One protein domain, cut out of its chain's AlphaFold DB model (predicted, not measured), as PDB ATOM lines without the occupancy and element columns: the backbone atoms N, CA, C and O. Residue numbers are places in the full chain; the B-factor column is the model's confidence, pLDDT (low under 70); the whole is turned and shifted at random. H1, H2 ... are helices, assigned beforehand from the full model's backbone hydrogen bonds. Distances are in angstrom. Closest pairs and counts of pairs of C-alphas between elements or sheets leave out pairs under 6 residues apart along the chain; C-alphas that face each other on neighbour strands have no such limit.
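AT A GLANCE: This is residues 49 to 111 of the 112 residues of an uncharacterized protein of Tsukamurella paurometabola (UniProt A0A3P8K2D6). This is a domain of little regular structure: a long winding stretch, residues 49 to 78, loops mostly on one side of the short helix H1, and the longer helix H2 packs beside H1 on its other side. H1 and H2 make a helical hairpin with a wide loop between them. The printed part has 63 residues with two named helices, H1 then H2, and no named strand; its class is all helix, though these helices hold only 20 residues. It is compact, with a radius of gyration of the C-alphas of 11.8 A and spans of 30 by 30 by 18 A.

HOW THE PARTS SIT: H1, residues 79 to 85, and H2, residues 97 to 109, touch; their closest C-alphas, those of Leu 79 and Phe 109, are 6.1 A apart. They run opposite ways at a shallow tilt of 30 degrees. In both, every O i to N i+4 pair is within hydrogen-bond range.

IN THESE COORDINATES: H1 begins at C-alpha 79 (-16.975, -118.397, 133.247) and is 10.1 A long from first to last C-alpha. H2 measures 18.0 A likewise and ends at C-alpha 109 (-15.189, -116.848, 138.835).

THE WHOLE: The C-alphas farthest apart, those of Asn 64 and Gly 111, are 33.6 A apart. The printed part has no cut. The link from H1 to H2, 11 residues, is long. Mean pLDDT of the printed part is 75.4; residues 60 to 65, 87 to 97 and 111 are under 70.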
ATOM      1  N   THR A  49     -26.521-126.922 130.497       81.38
ATOM      2  CA  THR A  49     -25.053-126.870 130.402       81.38
ATOM      3  C   THR A  49     -24.465-127.897 129.442       81.38
ATOM      4  O   THR A  49     -23.453-127.610 128.813       81.38
ATOM      5  N   GLU A  50     -25.103-129.059 129.274       81.94
ATOM      6  CA  GLU A  50     -24.636-130.107 128.351       81.94
ATOM      7  C   GLU A  50     -24.690-129.648 126.888       81.94
ATOM      8  O   GLU A  50     -23.936-130.130 126.035       81.94
ATOM      9  N   PHE A  51     -25.539-128.657 126.611       83.62
ATOM     10  CA  PHE A  51     -25.721-128.043 125.302       83.62
ATOM     11  C   PHE A  51     -24.937-126.736 125.142       83.62
ATOM     12  O   PHE A  51     -25.154-126.018 124.170       83.62
ATOM     13  N   ILE A  52     -24.028-126.415 126.069       84.12
ATOM     14  CA  ILE A  52     -23.177-125.226 126.002       84.12
ATOM     15  C   ILE A  52     -21.714-125.666 125.971       84.12
ATOM     16  O   ILE A  52     -21.211-126.349 126.866       84.12
ATOM     17  N   ASN A  53     -21.015-125.259 124.920       83.69
ATOM     18  CA  ASN A  53     -19.592-125.505 124.762       83.69
ATOM     19  C   ASN A  53     -18.773-124.737 125.820       83.69
ATOM     20  O   ASN A  53     -19.249-123.754 126.392       83.69
ATOM     21  N   PRO A  54     -17.519-125.139 126.092       81.62
ATOM     22  CA  PRO A  54     -16.668-124.474 127.086       81.62
ATOM     23  C   PRO A  54     -16.429-122.977 126.835       81.62
ATOM     24  O   PRO A  54     -16.119-122.244 127.776       81.62
ATOM     25  N   ASP A  55     -16.582-122.538 125.584       81.00
ATOM     26  CA  ASP A  55     -16.472-121.153 125.112       81.00
ATOM     27  C   ASP A  55     -17.771-120.336 125.279       81.00
ATOM     28  O   ASP A  55     -17.795-119.147 124.967       81.00
ATOM     29  N   GLY A  56     -18.847-120.943 125.795       75.56
ATOM     30  CA  GLY A  56     -20.150-120.302 125.976       75.56
ATOM     31  C   GLY A  56     -21.046-120.330 124.733       75.56
ATOM     32  O   GLY A  56     -22.162-119.815 124.777       75.56
ATOM     33  N   THR A  57     -20.612-120.942 123.627       81.75
ATOM     34  CA  THR A  57     -21.477-121.116 122.454       81.75
ATOM     35  C   THR A  57     -22.495-122.233 122.685       81.75
ATOM     36  O   THR A  57     -22.221-123.221 123.366       81.75
ATOM     37  N   SER A  58     -23.702-122.081 122.134       78.81
ATOM     38  CA  SER A  58     -24.708-123.151 122.169       78.81
ATOM     39  C   SER A  58     -24.375-124.221 121.129       78.81
ATOM     40  O   SER A  58     -24.041-123.898 119.991       78.81
ATOM     41  N   LYS A  59     -24.499-125.495 121.505       79.50
ATOM     42  CA  LYS A  59     -24.408-126.618 120.569       79.50
ATOM     43  C   LYS A  59     -25.609-126.600 119.611       79.50
ATOM     44  O   LYS A  59     -26.709-126.247 120.041       79.50
ATOM     45  N   PRO A  60     -25.418-126.983 118.337       66.75
ATOM     46  CA  PRO A  60     -26.480-126.955 117.331       66.75
ATOM     47  C   PRO A  60     -27.637-127.915 117.653       66.75
ATOM     48  O   PRO A  60     -28.777-127.614 117.320       66.75
ATOM     49  N   ASP A  61     -27.371-129.011 118.369       68.81
ATOM     50  CA  ASP A  61     -28.360-130.038 118.731       68.81
ATOM     51  C   ASP A  61     -29.126-129.728 120.029       68.81
ATOM     52  O   ASP A  61     -29.518-130.634 120.766       68.81
ATOM     53  N   ARG A  62     -29.299-128.446 120.375       65.12
ATOM     54  CA  ARG A  62     -29.983-128.072 121.617       65.12
ATOM     55  C   ARG A  62     -31.475-128.438 121.524       65.12
ATOM     56  O   ARG A  62     -32.175-127.868 120.686       65.12
ATOM     57  N   PRO A  63     -31.993-129.324 122.393       66.94
ATOM     58  CA  PRO A  63     -33.415-129.630 122.431       66.94
ATOM     59  C   PRO A  63     -34.225-128.409 122.886       66.94
ATOM     60  O   PRO A  63     -33.726-127.542 123.608       66.94
ATOM     61  N   ASN A  64     -35.507-128.373 122.509       63.53
ATOM     62  CA  ASN A  64     -36.439-127.300 122.889       63.53
ATOM     63  C   ASN A  64     -36.644-127.186 124.412       63.53
ATOM     64  O   ASN A  64     -37.044-126.129 124.900       63.53
ATOM     65  N   ALA A  65     -36.342-128.250 125.161       63.44
ATOM     66  CA  ALA A  65     -36.408-128.292 126.613       63.44
ATOM     67  C   ALA A  65     -35.106-128.864 127.194       63.44
ATOM     68  O   ALA A  65     -34.607-129.894 126.744       63.44
ATOM     69  N   CYS A  66     -34.561-128.197 128.210       73.81
ATOM     70  CA  CYS A  66     -33.432-128.664 129.011       73.81
ATOM     71  C   CYS A  66     -33.628-128.220 130.464       73.81
ATOM     72  O   CYS A  66     -34.348-127.253 130.726       73.81
ATOM     73  N   LEU A  67     -33.003-128.912 131.419       76.56
ATOM     74  CA  LEU A  67     -33.104-128.518 132.823       76.56
ATOM     75  C   LEU A  67     -32.347-127.202 133.052       76.56
ATOM     76  O   LEU A  67     -31.151-127.137 132.739       76.56
ATOM     77  N   PRO A  68     -33.003-126.166 133.611       73.56
ATOM     78  CA  PRO A  68     -32.338-124.917 133.932       73.56
ATOM     79  C   PRO A  68     -31.257-125.168 134.984       73.56
ATOM     80  O   PRO A  68     -31.462-125.897 135.953       73.56
ATOM     81  N   VAL A  69     -30.098-124.553 134.777       79.69
ATOM     82  CA  VAL A  69     -28.957-124.637 135.689       79.69
ATOM     83  C   VAL A  69     -28.671-123.250 136.225       79.69
ATOM     84  O   VAL A  69     -28.685-122.281 135.468       79.69
ATOM     85  N   ASP A  70     -28.393-123.163 137.522       82.00
ATOM     86  CA  ASP A  70     -27.980-121.916 138.146       82.00
ATOM     87  C   ASP A  70     -26.482-121.652 137.875       82.00
ATOM     88  O   ASP A  70     -25.615-122.375 138.383       82.00
ATOM     89  N   PRO A  71     -26.140-120.601 137.103       81.38
ATOM     90  CA  PRO A  71     -24.757-120.280 136.770       81.38
ATOM     91  C   PRO A  71     -23.927-119.801 137.966       81.38
ATOM     92  O   PRO A  71     -22.712-119.676 137.820       81.38
ATOM     93  N   PHE A  72     -24.517-119.524 139.132       82.06
ATOM     94  CA  PHE A  72     -23.781-119.073 140.317       82.06
ATOM     95  C   PHE A  72     -23.390-120.207 141.263       82.06
ATOM     96  O   PHE A  72     -22.406-120.073 141.988       82.06
ATOM     97  N   THR A  73     -24.135-121.310 141.263       82.75
ATOM     98  CA  THR A  73     -23.964-122.400 142.235       82.75
ATOM     99  C   THR A  73     -23.476-123.698 141.603       82.75
ATOM    100  O   THR A  73     -22.865-124.506 142.300       82.75
ATOM    101  N   GLU A  74     -23.660-123.894 140.293       81.81
ATOM    102  CA  GLU A  74     -23.232-125.129 139.634       81.81
ATOM    103  C   GLU A  74     -21.691-125.243 139.624       81.81
ATOM    104  O   GLU A  74     -21.002-124.333 139.141       81.81
ATOM    105  N   PRO A  75     -21.112-126.336 140.151       79.62
ATOM    106  CA  PRO A  75     -19.674-126.577 140.107       79.62
ATOM    107  C   PRO A  75     -19.211-126.989 138.699       79.62
ATOM    108  O   PRO A  75     -19.982-127.488 137.890       79.62
ATOM    109  N   GLY A  76     -17.930-126.783 138.380       80.75
ATOM    110  CA  GLY A  76     -17.330-127.288 137.133       80.75
ATOM    111  C   GLY A  76     -17.601-126.477 135.857       80.75
ATOM    112  O   GLY A  76     -16.959-126.743 134.846       80.75
ATOM    113  N   LEU A  77     -18.469-125.459 135.889       83.12
ATOM    114  CA  LEU A  77     -18.687-124.574 134.738       83.12
ATOM    115  C   LEU A  77     -17.587-123.522 134.578       83.12
ATOM    116  O   LEU A  77     -17.181-122.880 135.560       83.12
ATOM    117  N   THR A  78     -17.183-123.284 133.329       86.12
ATOM    118  CA  THR A  78     -16.328-122.150 132.959       86.12
ATOM    119  C   THR A  78     -17.091-120.833 133.083       86.12
ATOM    120  O   THR A  78     -18.321-120.785 133.032       86.12
ATOM    121  N   LEU A  79     -16.364-119.724 133.215       85.88
ATOM    122  CA  LEU A  79     -16.975-118.397 133.247       85.88
ATOM    123  C   LEU A  79     -17.771-118.098 131.967       85.88
ATOM    124  O   LEU A  79     -18.861-117.539 132.044       85.88
ATOM    125  N   ALA A  80     -17.278-118.530 130.803       84.00
ATOM    126  CA  ALA A  80     -17.985-118.368 129.536       84.00
ATOM    127  C   ALA A  80     -19.302-119.165 129.498       84.00
ATOM    128  O   ALA A  80     -20.337-118.619 129.117       84.00
ATOM    129  N   GLN A  81     -19.304-120.409 129.994       84.56
ATOM    130  CA  GLN A  81     -20.525-121.213 130.132       84.56
ATOM    131  C   GLN A  81     -21.541-120.568 131.079       84.56
ATOM    132  O   GLN A  81     -22.732-120.521 130.775       84.56
ATOM    133  N   ARG A  82     -21.083-120.017 132.210       84.62
ATOM    134  CA  ARG A  82     -21.957-119.316 133.166       84.62
ATOM    135  C   ARG A  82     -22.602-118.084 132.540       84.62
ATOM    136  O   ARG A  82     -23.794-117.866 132.727       84.62
ATOM    137  N   LYS A  83     -21.840-117.310 131.761       82.94
ATOM    138  CA  LYS A  83     -22.363-116.149 131.027       82.94
ATOM    139  C   LYS A  83     -23.390-116.561 129.968       82.94
ATOM    140  O   LYS A  83     -24.410-115.900 129.838       82.94
ATOM    141  N   ALA A  84     -23.181-117.677 129.276       81.31
ATOM    142  CA  ALA A  84     -24.124-118.187 128.279       81.31
ATOM    143  C   ALA A  84     -25.481-118.630 128.864       81.31
ATOM    144  O   ALA A  84     -26.490-118.626 128.163       81.31
ATOM    145  N   LEU A  85     -25.521-118.989 130.151       79.94
ATOM    146  CA  LEU A  85     -26.760-119.310 130.872       79.94
ATOM    147  C   LEU A  85     -27.539-118.062 131.321       79.94
ATOM    148  O   LEU A  85     -28.720-118.158 131.657       79.94
ATOM    149  N   ILE A  86     -26.907-116.883 131.335       80.94
ATOM    150  CA  ILE A  86     -27.591-115.623 131.628       80.94
ATOM    151  C   ILE A  86     -28.401-115.232 130.393       80.94
ATOM    152  O   ILE A  86     -27.858-114.848 129.364       80.94
ATOM    153  N   ASN A  87     -29.725-115.273 130.523       67.94
ATOM    154  CA  ASN A  87     -30.632-114.707 129.535       67.94
ATOM    155  C   ASN A  87     -30.341-113.201 129.326       67.94
ATOM    156  O   ASN A  87     -30.479-112.399 130.253       67.94
ATOM    157  N   THR A  88     -29.911-112.816 128.131       65.94
ATOM    158  CA  THR A  88     -29.637-111.420 127.752       65.94
ATOM    159  C   THR A  88     -30.779-110.784 126.972       65.94
ATOM    160  O   THR A  88     -30.669-109.622 126.582       65.94
ATOM    161  N   ASP A  89     -31.867-111.520 126.744       61.31
ATOM    162  CA  ASP A  89     -32.968-111.063 125.918       61.31
ATOM    163  C   ASP A  89     -33.716-109.903 126.611       61.31
ATOM    164  O   ASP A  89     -34.292-110.078 127.694       61.31
ATOM    165  N   PRO A  90     -33.729-108.704 126.000       52.25
ATOM    166  CA  PRO A  90     -34.324-107.511 126.593       52.25
ATOM    167  C   PRO A  90     -35.854-107.582 126.692       52.25
ATOM    168  O   PRO A  90     -36.442-106.799 127.434       52.25
ATOM    169  N   SER A  91     -36.507-108.497 125.965       56.00
ATOM    170  CA  SER A  91     -37.964-108.686 126.001       56.00
ATOM    171  C   SER A  91     -38.427-109.553 127.174       56.00
ATOM    172  O   SER A  91     -39.576-109.455 127.603       56.00
ATOM    173  N   THR A  92     -37.529-110.372 127.727       54.25
ATOM    174  CA  THR A  92     -37.832-111.294 128.836       54.25
ATOM    175  C   THR A  92     -37.108-110.932 130.133       54.25
ATOM    176  O   THR A  92     -37.425-111.481 131.190       54.25
ATOM    177  N   ARG A  93     -36.174-109.971 130.086       52.69
ATOM    178  CA  ARG A  93     -35.417-109.494 131.245       52.69
ATOM    179  C   ARG A  93     -35.329-107.971 131.267       52.69
ATOM    180  O   ARG A  93     -35.016-107.340 130.263       52.69
ATOM    181  N   ALA A  94     -35.516-107.378 132.447       48.75
ATOM    182  CA  ALA A  94     -35.192-105.971 132.663       48.75
ATOM    183  C   ALA A  94     -33.689-105.775 132.413       48.75
ATOM    184  O   ALA A  94     -32.852-106.341 133.124       48.75
ATOM    185  N   SER A  95     -33.358-104.999 131.387       49.31
ATOM    186  CA  SER A  95     -32.065-104.951 130.691       49.31
ATOM    187  C   SER A  95     -30.849-104.605 131.574       49.31
ATOM    188  O   SER A  95     -29.721-104.792 131.140       49.31
ATOM    189  N   GLY A  96     -31.057-104.160 132.820       55.94
ATOM    190  CA  GLY A  96     -29.994-103.909 133.806       55.94
ATOM    191  C   GLY A  96     -29.569-105.124 134.648       55.94
ATOM    192  O   GLY A  96     -28.498-105.110 135.250       55.94
ATOM    193  N   SER A  97     -30.371-106.193 134.695       66.19
ATOM    194  CA  SER A  97     -30.087-107.377 135.528       66.19
ATOM    195  C   SER A  97     -28.987-108.275 134.951       66.19
ATOM    196  O   SER A  97     -28.122-108.729 135.692       66.19
ATOM    197  N   ALA A  98     -28.944-108.451 133.628       70.56
ATOM    198  CA  ALA A  98     -27.942-109.297 132.977       70.56
ATOM    199  C   ALA A  98     -26.508-108.763 133.154       70.56
ATOM    200  O   ALA A  98     -25.581-109.536 133.366       70.56
ATOM    201  N   GLN A  99     -26.318-107.439 133.119       75.50
ATOM    202  CA  GLN A  99     -25.005-106.814 133.325       75.50
ATOM    203  C   GLN A  99     -24.516-106.961 134.771       75.50
ATOM    204  O   GLN A  99     -23.339-107.239 134.993       75.50
ATOM    205  N   ALA A 100     -25.418-106.826 135.749       80.56
ATOM    206  CA  ALA A 100     -25.104-107.079 137.153       80.56
ATOM    207  C   ALA A 100     -24.755-108.557 137.397       80.56
ATOM    208  O   ALA A 100     -23.799-108.855 138.114       80.56
ATOM    209  N   ASP A 101     -25.479-109.475 136.752       81.56
ATOM    210  CA  ASP A 101     -25.197-110.908 136.807       81.56
ATOM    211  C   ASP A 101     -23.829-111.238 136.193       81.56
ATOM    212  O   ASP A 101     -23.051-111.975 136.797       81.56
ATOM    213  N   PHE A 102     -23.484-110.644 135.045       83.19
ATOM    214  CA  PHE A 102     -22.155-110.794 134.449       83.19
ATOM    215  C   PHE A 102     -21.047-110.280 135.362       83.19
ATOM    216  O   PHE A 102     -20.108-111.023 135.630       83.19
ATOM    217  N   ALA A 103     -21.187-109.069 135.907       84.75
ATOM    218  CA  ALA A 103     -20.211-108.512 136.839       84.75
ATOM    219  C   ALA A 103     -20.044-109.391 138.089       84.75
ATOM    220  O   ALA A 103     -18.929-109.594 138.571       84.75
ATOM    221  N   ARG A 104     -21.141-109.966 138.596       84.50
ATOM    222  CA  ARG A 104     -21.112-110.903 139.723       84.50
ATOM    223  C   ARG A 104     -20.415-112.215 139.357       84.50
ATOM    224  O   ARG A 104     -19.646-112.725 140.166       84.50
ATOM    225  N   LEU A 105     -20.650-112.753 138.161       85.19
ATOM    226  CA  LEU A 105     -19.949-113.941 137.667       85.19
ATOM    227  C   LEU A 105     -18.450-113.682 137.479       85.19
ATOM    228  O   LEU A 105     -17.646-114.522 137.875       85.19
ATOM    229  N   ASP A 106     -18.066-112.526 136.936       85.69
ATOM    230  CA  ASP A 106     -16.662-112.116 136.826       85.69
ATOM    231  C   ASP A 106     -16.006-111.962 138.205       85.69
ATOM    232  O   ASP A 106     -14.899-112.453 138.411       85.69
ATOM    233  N   ALA A 107     -16.697-111.375 139.187       85.56
ATOM    234  CA  ALA A 107     -16.172-111.240 140.546       85.56
ATOM    235  C   ALA A 107     -15.985-112.592 141.262       85.56
ATOM    236  O   ALA A 107     -15.040-112.758 142.029       85.56
ATOM    237  N   LEU A 108     -16.884-113.553 141.026       82.94
ATOM    238  CA  LEU A 108     -16.853-114.867 141.679       82.94
ATOM    239  C   LEU A 108     -15.928-115.871 140.978       82.94
ATOM    240  O   LEU A 108     -15.343-116.723 141.642       82.94
ATOM    241  N   PHE A 109     -15.817-115.800 139.649       84.25
ATOM    242  CA  PHE A 109     -15.189-116.848 138.835       84.25
ATOM    243  C   PHE A 109     -14.145-116.336 137.829       84.25
ATOM    244  O   PHE A 109     -13.501-117.157 137.177       84.25
ATOM    245  N   GLY A 110     -13.974-115.020 137.676       75.31
ATOM    246  CA  GLY A 110     -13.051-114.406 136.710       75.31
ATOM    247  C   GLY A 110     -11.621-114.211 137.210       75.31
ATOM    248  O   GLY A 110     -10.755-113.844 136.426       75.31
ATOM    249  N   GLY A 111     -11.354-114.481 138.489       66.25
ATOM    250  CA  GLY A 111     -10.026-114.363 139.095       66.25
ATOM    251  C   GLY A 111      -9.116-115.568 138.843       66.25
ATOM    252  O   GLY A 111      -8.699-116.211 139.806       66.25
TER     253      GLY A 111